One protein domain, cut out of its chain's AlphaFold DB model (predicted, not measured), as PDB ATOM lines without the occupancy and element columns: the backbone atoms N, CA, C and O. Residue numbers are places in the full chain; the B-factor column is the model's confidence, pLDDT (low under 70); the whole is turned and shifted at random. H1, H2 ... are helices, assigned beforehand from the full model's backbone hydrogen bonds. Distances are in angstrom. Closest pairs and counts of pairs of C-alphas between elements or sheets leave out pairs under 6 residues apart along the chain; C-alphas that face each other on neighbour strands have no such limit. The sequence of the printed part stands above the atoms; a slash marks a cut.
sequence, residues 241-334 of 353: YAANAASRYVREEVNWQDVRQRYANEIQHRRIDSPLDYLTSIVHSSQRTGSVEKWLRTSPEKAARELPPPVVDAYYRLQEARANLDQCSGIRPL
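AT A GLANCE: This is residues 241 to 334 of the 353 residues of an uncharacterized protein of Blastopirellula marina (UniProt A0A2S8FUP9). Two long helices, H1 and H6, lie side by side running opposite ways as a rod-like pair, and from the end of H1 the chain goes on through H2 to an outlying short helix, H3. It then comes back to two short helices, H4 and H5, which make a corner near the first end of H6. The printed part has 94 residues with six named helices, H1 to H6 in order, and no named strand; the class is all helix. It is loose, with a radius of gyration of the C-alphas of 16.1 A, and elongated, spanning 50 by 29 by 25 A.

HOW THE PARTS SIT: H1, residues 241 to 262, touches H6, residues 309 to 328, at a shallow tilt of 24 degrees, opposite ways; their closest C-alphas, of Tyr 249 and Ala 321, are 4.8 A apart. H2, residues 264 to 271, and H1 meet only through their link. H3, residues 275 to 283, touches no helix. H4, residues 292 to 298, and H5, residues 300 to 306, only just touch, with 3 pairs of C-alphas within 8 A, and only at the corner; the closest are Leu 296 and Ala 303, 5.5 A. H5 and H6 are close but not clearly touching, closest at the C-alphas of Ala 304 and Val 312, 6.1 A. In H1, H2, H4 and H5 every O i to N i+4 pair is within hydrogen-bond range; in H3 4 of 5 are, in H6 15 of 16.

IN THESE COORDINATES: H1 begins at C-alpha 241 (-25.793, 3.915, -13.524) and is 31.3 A long. H6 ends at C-alpha 328 (-30.576, 7.223, -7.252) and is 29.5 A long.

THE WHOLE: The farthest C-alphas, of Tyr 241 and Leu 279, are 50.4 A apart. The printed part has no cut and no long link; residues 282 to 288 stand free. The pLDDT is under 70 in residues 271 to 290 and 331 to 334.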
ATOM      1  N   TYR A 241     -24.351   4.133 -13.581       96.19
ATOM      2  CA  TYR A 241     -25.793   3.915 -13.524       96.19
ATOM      3  C   TYR A 241     -26.509   5.248 -13.308       96.19
ATOM      4  O   TYR A 241     -27.411   5.595 -14.073       96.19
ATOM      5  N   ALA A 242     -26.025   6.040 -12.351       96.06
ATOM      6  CA  ALA A 242     -26.540   7.372 -12.068       96.06
ATOM      7  C   ALA A 242     -26.397   8.329 -13.261       96.06
ATOM      8  O   ALA A 242     -27.364   8.997 -13.634       96.06
ATOM      9  N   ALA A 243     -25.237   8.334 -13.926       96.75
ATOM     10  CA  ALA A 243     -25.009   9.135 -15.129       96.75
ATOM     11  C   ALA A 243     -25.987   8.777 -16.263       96.75
ATOM     12  O   ALA A 243     -26.548   9.664 -16.913       96.75
ATOM     13  N   ASN A 244     -26.239   7.481 -16.479       97.44
ATOM     14  CA  ASN A 244     -27.191   7.008 -17.483       97.44
ATOM     15  C   ASN A 244     -28.636   7.373 -17.120       97.44
ATOM     16  O   ASN A 244     -29.389   7.793 -17.998       97.44
ATOM     17  N   ALA A 245     -29.022   7.241 -15.849       96.69
ATOM     18  CA  ALA A 245     -30.352   7.616 -15.370       96.69
ATOM     19  C   ALA A 245     -30.611   9.121 -15.556       96.69
ATOM     20  O   ALA A 245     -31.631   9.498 -16.135       96.69
ATOM     21  N   ALA A 246     -29.657   9.969 -15.159       96.88
ATOM     22  CA  ALA A 246     -29.724  11.420 -15.331       96.88
ATOM     23  C   ALA A 246     -29.774  11.821 -16.813       96.88
ATOM     24  O   ALA A 246     -30.637  12.597 -17.222       96.88
ATOM     25  N   SER A 247     -28.921  11.223 -17.648       96.81
ATOM     26  CA  SER A 247     -28.910  11.475 -19.096       96.81
ATOM     27  C   SER A 247     -30.214  11.042 -19.770       96.81
ATOM     28  O   SER A 247     -30.737  11.749 -20.634       96.81
ATOM     29  N   ARG A 248     -30.775   9.891 -19.368       97.19
ATOM     30  CA  ARG A 248     -32.074   9.415 -19.861       97.19
ATOM     31  C   ARG A 248     -33.182  10.383 -19.465       97.19
ATOM     32  O   ARG A 248     -33.967  10.747 -20.330       97.19
ATOM     33  N   TYR A 249     -33.217  10.831 -18.209       96.81
ATOM     34  CA  TYR A 249     -34.187  11.824 -17.744       96.81
ATOM     35  C   TYR A 249     -34.149  13.100 -18.591       96.81
ATOM     36  O   TYR A 249     -35.180  13.496 -19.126       96.81
ATOM     37  N   VAL A 250     -32.964  13.685 -18.790       95.44
ATOM     38  CA  VAL A 250     -32.791  14.895 -19.612       95.44
ATOM     39  C   VAL A 250     -33.307  14.682 -21.035       95.44
ATOM     40  O   VAL A 250     -34.048  15.513 -21.557       95.44
ATOM     41  N   ARG A 251     -32.960  13.554 -21.662       96.38
ATOM     42  CA  ARG A 251     -33.406  13.241 -23.024       96.38
ATOM     43  C   ARG A 251     -34.927  13.116 -23.121       96.38
ATOM     44  O   ARG A 251     -35.514  13.642 -24.064       96.38
ATOM     45  N   GLU A 252     -35.559  12.414 -22.180       96.69
ATOM     46  CA  GLU A 252     -37.017  12.256 -22.189       96.69
ATOM     47  C   GLU A 252     -37.742  13.566 -21.836       96.69
ATOM     48  O   GLU A 252     -38.828  13.806 -22.356       96.69
ATOM     49  N   GLU A 253     -37.142  14.443 -21.023       93.69
ATOM     50  CA  GLU A 253     -37.677  15.781 -20.726       93.69
ATOM     51  C   GLU A 253     -37.666  16.673 -21.975       93.69
ATOM     52  O   GLU A 253     -38.686  17.270 -22.310       93.69
ATOM     53  N   VAL A 254     -36.553  16.709 -22.719       92.00
ATOM     54  CA  VAL A 254     -36.472  17.443 -23.996       92.00
ATOM     55  C   VAL A 254     -37.489  16.894 -24.998       92.00
ATOM     56  O   VAL A 254     -38.257  17.655 -25.583       92.00
ATOM     57  N   ASN A 255     -37.571  15.567 -25.140       94.69
ATOM     58  CA  ASN A 255     -38.558  14.927 -26.010       94.69
ATOM     59  C   ASN A 255     -40.003  15.269 -25.597       94.69
ATOM     60  O   ASN A 255     -40.837  15.571 -26.448       94.69
ATOM     61  N   TRP A 256     -40.307  15.265 -24.294       92.38
ATOM     62  CA  TRP A 256     -41.611  15.677 -23.770       92.38
ATOM     63  C   TRP A 256     -41.946  17.123 -24.150       92.38
ATOM     64  O   TRP A 256     -43.049  17.388 -24.636       92.38
ATOM     65  N   GLN A 257     -41.001  18.047 -23.975       90.44
ATOM     66  CA  GLN A 257     -41.185  19.455 -24.321       90.44
ATOM     67  C   GLN A 257     -41.404  19.646 -25.829       90.44
ATOM     68  O   GLN A 257     -42.359  20.321 -26.223       90.44
ATOM     69  N   ASP A 258     -40.600  18.990 -26.667       92.31
ATOM     70  CA  ASP A 258     -40.707  19.049 -28.127       92.31
ATOM     71  C   ASP A 258     -42.045  18.499 -28.630       92.31
ATOM     72  O   ASP A 258     -42.720  19.126 -29.451       92.31
ATOM     73  N   VAL A 259     -42.463  17.337 -28.124       93.69
ATOM     74  CA  VAL A 259     -43.750  16.723 -28.470       93.69
ATOM     75  C   VAL A 259     -44.894  17.620 -28.007       93.69
ATOM     76  O   VAL A 259     -45.801  17.920 -28.784       93.69
ATOM     77  N   ARG A 260     -44.849  18.126 -26.773       89.88
ATOM     78  CA  ARG A 260     -45.877  19.031 -26.252       89.88
ATOM     79  C   ARG A 260     -46.002  20.299 -27.099       89.88
ATOM     80  O   ARG A 260     -47.121  20.734 -27.359       89.88
ATOM     81  N   GLN A 261     -44.885  20.868 -27.549       89.38
ATOM     82  CA  GLN A 261     -44.883  22.051 -28.405       89.38
ATOM     83  C   GLN A 261     -45.412  21.737 -29.810       89.38
ATOM     84  O   GLN A 261     -46.248  22.471 -30.334       89.38
ATOM     85  N   ARG A 262     -44.979  20.620 -30.407       92.81
ATOM     86  CA  ARG A 262     -45.414  20.178 -31.742       92.81
ATOM     87  C   ARG A 262     -46.920  19.922 -31.806       92.81
ATOM     88  O   ARG A 262     -47.553  20.271 -32.797       92.81
ATOM     89  N   TYR A 263     -47.487  19.341 -30.752       91.06
ATOM     90  CA  TYR A 263     -48.907  18.993 -30.669       91.06
ATOM     91  C   TYR A 263     -49.756  20.044 -29.933       91.06
ATOM     92  O   TYR A 263     -50.931  19.795 -29.669       91.06
ATOM     93  N   ALA A 264     -49.214  21.229 -29.625       87.44
ATOM     94  CA  ALA A 264     -49.907  22.253 -28.836       87.44
ATOM     95  C   ALA A 264     -51.275  22.649 -29.426       87.44
ATOM     96  O   ALA A 264     -52.268  22.705 -28.700       87.44
ATOM     97  N   ASN A 265     -51.344  22.842 -30.747       85.50
ATOM     98  CA  ASN A 265     -52.584  23.202 -31.441       85.50
ATOM     99  C   ASN A 265     -53.627  22.076 -31.388       85.50
ATOM    100  O   ASN A 265     -54.809  22.337 -31.189       85.50
ATOM    101  N   GLU A 266     -53.199  20.820 -31.532       86.38
ATOM    102  CA  GLU A 266     -54.095  19.660 -31.482       86.38
ATOM    103  C   GLU A 266     -54.621  19.423 -30.061       86.38
ATOM    104  O   GLU A 266     -55.813  19.186 -29.874       86.38
ATOM    105  N   ILE A 267     -53.754  19.566 -29.052       84.25
ATOM    106  CA  ILE A 267     -54.136  19.524 -27.635       84.25
ATOM    107  C   ILE A 267     -55.175  20.610 -27.335       84.25
ATOM    108  O   ILE A 267     -56.138  20.356 -26.613       84.25
ATOM    109  N   GLN A 268     -54.989  21.818 -27.877       80.56
ATOM    110  CA  GLN A 268     -55.938  22.909 -27.697       80.56
ATOM    111  C   GLN A 268     -57.266  22.622 -28.405       80.56
ATOM    112  O   GLN A 268     -58.314  22.819 -27.800       80.56
ATOM    113  N   HIS A 269     -57.238  22.110 -29.637       79.25
ATOM    114  CA  HIS A 269     -58.448  21.802 -30.399       79.25
ATOM    115  C   HIS A 269     -59.306  20.732 -29.712       79.25
ATOM    116  O   HIS A 269     -60.476  20.980 -29.444       79.25
ATOM    117  N   ARG A 270     -58.706  19.605 -29.305       76.25
ATOM    118  CA  ARG A 270     -59.413  18.507 -28.615       76.25
ATOM    119  C   ARG A 270     -59.920  18.873 -27.216       76.25
ATOM    120  O   ARG A 270     -60.790  18.204 -26.674       76.25
ATOM    121  N   ARG A 271     -59.375  19.930 -26.604       68.62
ATOM    122  CA  ARG A 271     -59.871  20.469 -25.326       68.62
ATOM    123  C   ARG A 271     -61.075  21.402 -25.491       68.62
ATOM    124  O   ARG A 271     -61.769  21.633 -24.509       68.62
ATOM    125  N   ILE A 272     -61.312  21.952 -26.685       61.50
ATOM    126  CA  ILE A 272     -62.380  22.934 -26.956       61.50
ATOM    127  C   ILE A 272     -63.717  22.256 -27.320       61.50
ATOM    128  O   ILE A 272     -64.730  22.935 -27.460       61.50
ATOM    129  N   ASP A 273     -63.782  20.921 -27.367       51.12
ATOM    130  CA  ASP A 273     -64.987  20.163 -27.755       51.12
ATOM    131  C   ASP A 273     -66.201  20.322 -26.801       51.12
ATOM    132  O   ASP A 273     -67.274  19.772 -27.051       51.12
ATOM    133  N   SER A 274     -66.088  21.131 -25.738       52.78
ATOM    134  CA  SER A 274     -67.212  21.607 -24.925       52.78
ATOM    135  C   SER A 274     -67.569  23.066 -25.279       52.78
ATOM    136  O   SER A 274     -66.767  23.973 -25.038       52.78
ATOM    137  N   PRO A 275     -68.793  23.358 -25.770       55.16
ATOM    138  CA  PRO A 275     -69.243  24.721 -26.096       55.16
ATOM    139  C   PRO A 275     -69.148  25.716 -24.926       55.16
ATOM    140  O   PRO A 275     -69.016  26.921 -25.140       55.16
ATOM    141  N   LEU A 276     -69.199  25.223 -23.685       55.66
ATOM    142  CA  LEU A 276     -69.036  26.034 -22.476       55.66
ATOM    143  C   LEU A 276     -67.571  26.436 -22.236       55.66
ATOM    144  O   LEU A 276     -67.324  27.541 -21.755       55.66
ATOM    145  N   ASP A 277     -66.606  25.600 -22.628       52.78
ATOM    146  CA  ASP A 277     -65.172  25.895 -22.489       52.78
ATOM    147  C   ASP A 277     -64.687  26.916 -23.531       52.78
ATOM    148  O   ASP A 277     -63.783  27.711 -23.271       52.78
ATOM    149  N   TYR A 278     -65.350  26.983 -24.688       54.66
ATOM    150  CA  TYR A 278     -65.112  28.046 -25.665       54.66
ATOM    151  C   TYR A 278     -65.499  29.424 -25.106       54.66
ATOM    152  O   TYR A 278     -64.726  30.379 -25.206       54.66
ATOM    153  N   LEU A 279     -66.652  29.529 -24.436       52.03
ATOM    154  CA  LEU A 279     -67.124  30.786 -23.845       52.03
ATOM    155  C   LEU A 279     -66.253  31.250 -22.667       52.03
ATOM    156  O   LEU A 279     -65.991  32.447 -22.537       52.03
ATOM    157  N   THR A 280     -65.744  30.331 -21.840       52.16
ATOM    158  CA  THR A 280     -64.815  30.686 -20.753       52.16
ATOM    159  C   THR A 280     -63.442  31.108 -21.281       52.16
ATOM    160  O   THR A 280     -62.845  32.031 -20.722       52.16
ATOM    161  N   SER A 281     -62.978  30.525 -22.393       51.00
ATOM    162  CA  SER A 281     -61.703  30.890 -23.033       51.00
ATOM    163  C   SER A 281     -61.683  32.314 -23.612       51.00
ATOM    164  O   SER A 281     -60.639  32.966 -23.600       51.00
ATOM    165  N   ILE A 282     -62.839  32.830 -24.052       57.34
ATOM    166  CA  ILE A 282     -62.990  34.200 -24.574       57.34
ATOM    167  C   ILE A 282     -62.973  35.236 -23.441       57.34
ATOM    168  O   ILE A 282     -62.422  36.323 -23.605       57.34
ATOM    169  N   VAL A 283     -63.558  34.908 -22.282       53.25
ATOM    170  CA  VAL A 283     -63.693  35.840 -21.146       53.25
ATOM    171  C   VAL A 283     -62.460  35.826 -20.229       53.25
ATOM    172  O   VAL A 283     -62.129  36.849 -19.637       53.25
ATOM    173  N   HIS A 284     -61.738  34.702 -20.136       44.31
ATOM    174  CA  HIS A 284     -60.577  34.533 -19.253       44.31
ATOM    175  C   HIS A 284     -59.346  34.005 -20.004       44.31
ATOM    176  O   HIS A 284     -58.805  32.951 -19.667       44.31
ATOM    177  N   SER A 285     -58.843  34.764 -20.983       45.00
ATOM    178  CA  SER A 285     -57.634  34.410 -21.756       45.00
ATOM    179  C   SER A 285     -56.370  34.174 -20.905       45.00
ATOM    180  O   SER A 285     -55.388  33.616 -21.393       45.00
ATOM    181  N   SER A 286     -56.381  34.562 -19.623       36.91
ATOM    182  CA  SER A 286     -55.268  34.408 -18.680       36.91
ATOM    183  C   SER A 286     -55.394  33.225 -17.709       36.91
ATOM    184  O   SER A 286     -54.402  32.872 -17.064       36.91
ATOM    185  N   GLN A 287     -56.554  32.563 -17.602       37.81
ATOM    186  CA  GLN A 287     -56.676  31.357 -16.779       37.81
ATOM    187  C   GLN A 287     -56.211  30.146 -17.584       37.81
ATOM    188  O   GLN A 287     -56.991  29.454 -18.231       37.81
ATOM    189  N   ARG A 288     -54.895  29.901 -17.528       43.62
ATOM    190  CA  ARG A 288     -54.260  28.652 -17.965       43.62
ATOM    191  C   ARG A 288     -55.072  27.463 -17.448       43.62
ATOM    192  O   ARG A 288     -54.994  27.101 -16.272       43.62
ATOM    193  N   THR A 289     -55.828  26.854 -18.353       44.41
ATOM    194  CA  THR A 289     -56.387  25.512 -18.217       44.41
ATOM    195  C   THR A 289     -55.300  24.582 -17.677       44.41
ATOM    196  O   THR A 289     -54.134  24.691 -18.060       44.41
ATOM    197  N   GLY A 290     -55.653  23.711 -16.724       54.34
ATOM    198  CA  GLY A 290     -54.682  22.897 -15.987       54.34
ATOM    199  C   GLY A 290     -53.630  22.259 -16.902       54.34
ATOM    200  O   GLY A 290     -53.973  21.741 -17.974       54.34
ATOM    201  N   SER A 291     -52.356  22.331 -16.483       73.44
ATOM    202  CA  SER A 291     -51.221  21.762 -17.228       73.44
ATOM    203  C   SER A 291     -51.576  20.357 -17.723       73.44
ATOM    204  O   SER A 291     -52.184  19.581 -16.983       73.44
ATOM    205  N   VAL A 292     -51.216  20.029 -18.966       81.31
ATOM    206  CA  VAL A 292     -51.377  18.681 -19.541       81.31
ATOM    207  C   VAL A 292     -50.826  17.622 -18.577       81.31
ATOM    208  O   VAL A 292     -51.458  16.590 -18.371       81.31
ATOM    209  N   GLU A 293     -49.734  17.941 -17.873       81.81
ATOM    210  CA  GLU A 293     -49.171  17.103 -16.810       81.81
ATOM    211  C   GLU A 293     -50.143  16.879 -15.647       81.81
ATOM    212  O   GLU A 293     -50.282  15.758 -15.170       81.81
ATOM    213  N   LYS A 294     -50.826  17.929 -15.168       83.50
ATOM    214  CA  LYS A 294     -51.796  17.812 -14.068       83.50
ATOM    215  C   LYS A 294     -52.911  16.852 -14.459       83.50
ATOM    216  O   LYS A 294     -53.307  16.027 -13.649       83.50
ATOM    217  N   TRP A 295     -53.380  16.947 -15.697       81.06
ATOM    218  CA  TRP A 295     -54.446  16.093 -16.195       81.06
ATOM    219  C   TRP A 295     -54.014  14.634 -16.359       81.06
ATOM    220  O   TRP A 295     -54.710  13.741 -15.878       81.06
ATOM    221  N   LEU A 296     -52.837  14.400 -16.953       85.00
ATOM    222  CA  LEU A 296     -52.234  13.068 -17.060       85.00
ATOM    223  C   LEU A 296     -51.990  12.439 -15.678       85.00
ATOM    224  O   LEU A 296     -52.174  11.237 -15.517       85.00
ATOM    225  N   ARG A 297     -51.656  13.249 -14.663       84.94
ATOM    226  CA  ARG A 297     -51.515  12.795 -13.270       84.94
ATOM    227  C   ARG A 297     -52.843  12.448 -12.604       84.94
ATOM    228  O   ARG A 297     -52.904  11.474 -11.865       84.94
ATOM    229  N   THR A 298     -53.888  13.255 -12.794       87.31
ATOM    230  CA  THR A 298     -55.160  13.076 -12.068       87.31
ATOM    231  C   THR A 298     -56.105  12.082 -12.730       87.31
ATOM    232  O   THR A 298     -56.940  11.491 -12.052       87.31
ATOM    233  N   SER A 299     -56.054  11.939 -14.055       86.19
ATOM    234  CA  SER A 299     -57.014  11.127 -14.814       86.19
ATOM    235  C   SER A 299     -56.351  10.503 -16.047       86.19
ATOM    236  O   SER A 299     -56.683  10.884 -17.174       86.19
ATOM    237  N   PRO A 300     -55.420   9.550 -15.855       87.50
ATOM    238  CA  PRO A 300     -54.602   8.996 -16.933       87.50
ATOM    239  C   PRO A 300     -55.435   8.346 -18.041       87.50
ATOM    240  O   PRO A 300     -55.152   8.558 -19.215       87.50
ATOM    241  N   GLU A 301     -56.505   7.623 -17.697       85.75
ATOM    242  CA  GLU A 301     -57.370   6.960 -18.683       85.75
ATOM    243  C   GLU A 301     -58.125   7.950 -19.574       85.75
ATOM    244  O   GLU A 301     -58.228   7.754 -20.783       85.75
ATOM    245  N   LYS A 302     -58.642   9.036 -18.984       84.25
ATOM    246  CA  LYS A 302     -59.348  10.090 -19.724       84.25
ATOM    247  C   LYS A 302     -58.372  10.867 -20.608       84.25
ATOM    248  O   LYS A 302     -58.629  11.064 -21.792       84.25
ATOM    249  N   ALA A 303     -57.221  11.233 -20.048       83.81
ATOM    250  CA  ALA A 303     -56.163  11.920 -20.773       83.81
ATOM    251  C   ALA A 303     -55.632  11.078 -21.947       83.81
ATOM    252  O   ALA A 303     -55.395  11.626 -23.016       83.81
ATOM    253  N   ALA A 304     -55.517   9.755 -21.797       86.38
ATOM    254  CA  ALA A 304     -55.081   8.861 -22.870       86.38
ATOM    255  C   ALA A 304     -56.062   8.782 -24.055       86.38
ATOM    256  O   ALA A 304     -55.635   8.526 -25.177       86.38
ATOM    257  N   ARG A 305     -57.365   9.002 -23.821       85.88
ATOM    258  CA  ARG A 305     -58.384   9.035 -24.885       85.88
ATOM    259  C   ARG A 305     -58.420  10.376 -25.612       85.88
ATOM    260  O   ARG A 305     -58.659  10.414 -26.814       85.88
ATOM    261  N   GLU A 306     -58.217  11.466 -24.879       85.88
ATOM    262  CA  GLU A 306     -58.415  12.823 -25.395       85.88
ATOM    263  C   GLU A 306     -57.119  13.455 -25.933       85.88
ATOM    264  O   GLU A 306     -57.163  14.278 -26.846       85.88
ATOM    265  N   LEU A 307     -55.946  13.055 -25.436       88.50
ATOM    266  CA  LEU A 307     -54.661  13.573 -25.909       88.50
ATOM    267  C   LEU A 307     -54.113  12.767 -27.097       88.50
ATOM    268  O   LEU A 307     -54.387  11.573 -27.222       88.50
ATOM    269  N   PRO A 308     -53.296  13.390 -27.966       92.31
ATOM    270  CA  PRO A 308     -52.592  12.667 -29.015       92.31
ATOM    271  C   PRO A 308     -51.711  11.549 -28.420       92.31
ATOM    272  O   PRO A 308     -50.961  11.821 -27.476       92.31
ATOM    273  N   PRO A 309     -51.722  10.320 -28.975       93.50
ATOM    274  CA  PRO A 309     -50.917   9.211 -28.459       93.50
ATOM    275  C   PRO A 309     -49.423   9.528 -28.261       93.50
ATOM    276  O   PRO A 309     -48.885   9.132 -27.226       93.50
ATOM    277  N   PRO A 310     -48.750  10.295 -29.152       95.25
ATOM    278  CA  PRO A 310     -47.349  10.668 -28.949       95.25
ATOM    279  C   PRO A 310     -47.103  11.486 -27.675       95.25
ATOM    280  O   PRO A 310     -46.071  11.323 -27.032       95.25
ATOM    281  N   VAL A 311     -48.053  12.347 -27.290       92.56
ATOM    282  CA  VAL A 311     -47.981  13.168 -26.068       92.56
ATOM    283  C   VAL A 311     -48.060  12.260 -24.842       92.56
ATOM    284  O   VAL A 311     -47.267  12.379 -23.914       92.56
ATOM    285  N   VAL A 312     -48.991  11.310 -24.855       93.06
ATOM    286  CA  VAL A 312     -49.192  10.363 -23.754       93.06
ATOM    287  C   VAL A 312     -47.966   9.459 -23.573       93.06
ATOM    288  O   VAL A 312     -47.479   9.315 -22.453       93.06
ATOM    289  N   ASP A 313     -47.427   8.903 -24.663       95.50
ATOM    290  CA  ASP A 313     -46.217   8.064 -24.646       95.50
ATOM    291  C   ASP A 313     -44.996   8.841 -24.127       95.50
ATOM    292  O   ASP A 313     -44.341   8.406 -23.179       95.50
ATOM    293  N   ALA A 314     -44.741  10.043 -24.660       94.56
ATOM    294  CA  ALA A 314     -43.636  10.887 -24.201       94.56
ATOM    295  C   ALA A 314     -43.730  11.204 -22.697       94.56
ATOM    296  O   ALA A 314     -42.727  11.140 -21.986       94.56
ATOM    297  N   TYR A 315     -44.937  11.472 -22.189       93.94
ATOM    298  CA  TYR A 315     -45.151  11.688 -20.760       93.94
ATOM    299  C   TYR A 315     -44.822  10.447 -19.918       93.94
ATOM    300  O   TYR A 315     -44.144  10.569 -18.897       93.94
ATOM    301  N   TYR A 316     -45.271   9.255 -20.323       94.00
ATOM    302  CA  TYR A 316     -44.981   8.026 -19.577       94.00
ATOM    303  C   TYR A 316     -43.495   7.663 -19.606       94.00
ATOM    304  O   TYR A 316     -42.958   7.272 -18.570       94.00
ATOM    305  N   ARG A 317     -42.806   7.867 -20.734       96.19
ATOM    306  CA  ARG A 317     -41.344   7.696 -20.817       96.19
ATOM    307  C   ARG A 317     -40.606   8.643 -19.879       96.19
ATOM    308  O   ARG A 317     -39.679   8.219 -19.193       96.19
ATOM    309  N   LEU A 318     -41.051   9.898 -19.793       94.62
ATOM    310  CA  LEU A 318     -40.521  10.857 -18.828       94.62
ATOM    311  C   LEU A 318     -40.777  10.406 -17.381       94.62
ATOM    312  O   LEU A 318     -39.874  10.493 -16.551       94.62
ATOM    313  N   GLN A 319     -41.971   9.893 -17.058       94.06
ATOM    314  CA  GLN A 319     -42.255   9.362 -15.717       94.06
ATOM    315  C   GLN A 319     -41.382   8.149 -15.375       94.06
ATOM    316  O   GLN A 319     -40.879   8.063 -14.258       94.06
ATOM    317  N   GLU A 320     -41.161   7.237 -16.321       95.06
ATOM    318  CA  GLU A 320     -40.267   6.090 -16.130       95.06
ATOM    319  C   GLU A 320     -38.819   6.549 -15.905       95.06
ATOM    320  O   GLU A 320     -38.146   6.091 -14.981       95.06
ATOM    321  N   ALA A 321     -38.335   7.495 -16.716       95.50
ATOM    322  CA  ALA A 321     -36.999   8.058 -16.559       95.50
ATOM    323  C   ALA A 321     -36.836   8.768 -15.205       95.50
ATOM    324  O   ALA A 321     -35.818   8.587 -14.541       95.50
ATOM    325  N   ARG A 322     -37.864   9.502 -14.759       93.62
ATOM    326  CA  ARG A 322     -37.907  10.116 -13.429       93.62
ATOM    327  C   ARG A 322     -37.883   9.074 -12.314       93.62
ATOM    328  O   ARG A 322     -37.102   9.223 -11.388       93.62
ATOM    329  N   ALA A 323     -38.670   8.006 -12.419       92.38
ATOM    330  CA  ALA A 323     -38.686   6.941 -11.419       92.38
ATOM    331  C   ALA A 323     -37.322   6.240 -11.292       92.38
ATOM    332  O   ALA A 323     -36.913   5.890 -10.188       92.38
ATOM    333  N   ASN A 324     -36.604   6.061 -12.405       93.81
ATOM    334  CA  ASN A 324     -35.236   5.536 -12.390       93.81
ATOM    335  C   ASN A 324     -34.253   6.516 -11.735       93.81
ATOM    336  O   ASN A 324     -33.349   6.091 -11.025       93.81
ATOM    337  N   LEU A 325     -34.433   7.823 -11.945       93.31
ATOM    338  CA  LEU A 325     -33.618   8.843 -11.288       93.31
ATOM    339  C   LEU A 325     -33.891   8.911  -9.779       93.31
ATOM    340  O   LEU A 325     -32.955   8.987  -8.990       93.31
ATOM    341  N   ASP A 326     -35.157   8.813  -9.372       91.00
ATOM    342  CA  ASP A 326     -35.566   8.847  -7.967       91.00
ATOM    343  C   ASP A 326     -34.954   7.676  -7.172       91.00
ATOM    344  O   ASP A 326     -34.623   7.847  -5.999       91.00
ATOM    345  N   GLN A 327     -34.708   6.518  -7.802       91.12
ATOM    346  CA  GLN A 327     -33.974   5.397  -7.183       91.12
ATOM    347  C   GLN A 327     -32.531   5.767  -6.805       91.12
ATOM    348  O   GLN A 327     -31.992   5.217  -5.844       91.12
ATOM    349  N   CYS A 328     -31.921   6.717  -7.517       91.00
ATOM    350  CA  CYS A 328     -30.576   7.223  -7.252       91.00
ATOM    351  C   CYS A 328     -30.552   8.380  -6.240       91.00
ATOM    352  O   CYS A 328     -29.478   8.752  -5.780       91.00
ATOM    353  N   SER A 329     -31.697   8.961  -5.872       86.38
ATOM    354  CA  SER A 329     -31.758  10.160  -5.014       86.38
ATOM    355  C   SER A 329     -31.415   9.904  -3.541       86.38
ATOM    356  O   SER A 329     -31.389  10.829  -2.726       86.38
ATOM    357  N   GLY A 330     -31.196   8.642  -3.156       78.00
ATOM    358  CA  GLY A 330     -30.996   8.242  -1.761       78.00
ATOM    359  C   GLY A 330     -32.255   8.374  -0.894       78.00
ATOM    360  O   GLY A 330     -32.248   7.951   0.264       78.00
ATOM    361  N   ILE A 331     -33.361   8.900  -1.437       68.12
ATOM    362  CA  ILE A 331     -34.678   8.818  -0.818       68.12
ATOM    363  C   ILE A 331     -35.105   7.360  -0.945       68.12
ATOM    364  O   ILE A 331     -35.608   6.935  -1.985       68.12
ATOM    365  N   ARG A 332     -34.911   6.561   0.113       56.47
ATOM    366  CA  ARG A 332     -35.609   5.274   0.186       56.47
ATOM    367  C   ARG A 332     -37.092   5.593   0.016       56.47
ATOM    368  O   ARG A 332     -37.604   6.375   0.825       56.47
ATOM    369  N   PRO A 333     -37.783   5.045  -1.001       49.50
ATOM    370  CA  PRO A 333     -39.220   5.203  -1.069       49.50
ATOM    371  C   PRO A 333     -39.747   4.736   0.281       49.50
ATOM    372  O   PRO A 333     -39.394   3.641   0.729       49.50
ATOM    373  N   LEU A 334     -40.507   5.598   0.967       44.19
ATOM    374  CA  LEU A 334     -41.314   5.180   2.107       44.19
ATOM    375  C   LEU A 334     -41.970   3.882   1.665       44.19
ATOM    376  O   LEU A 334     -42.727   3.890   0.691       44.19
TER     377      LEU A 334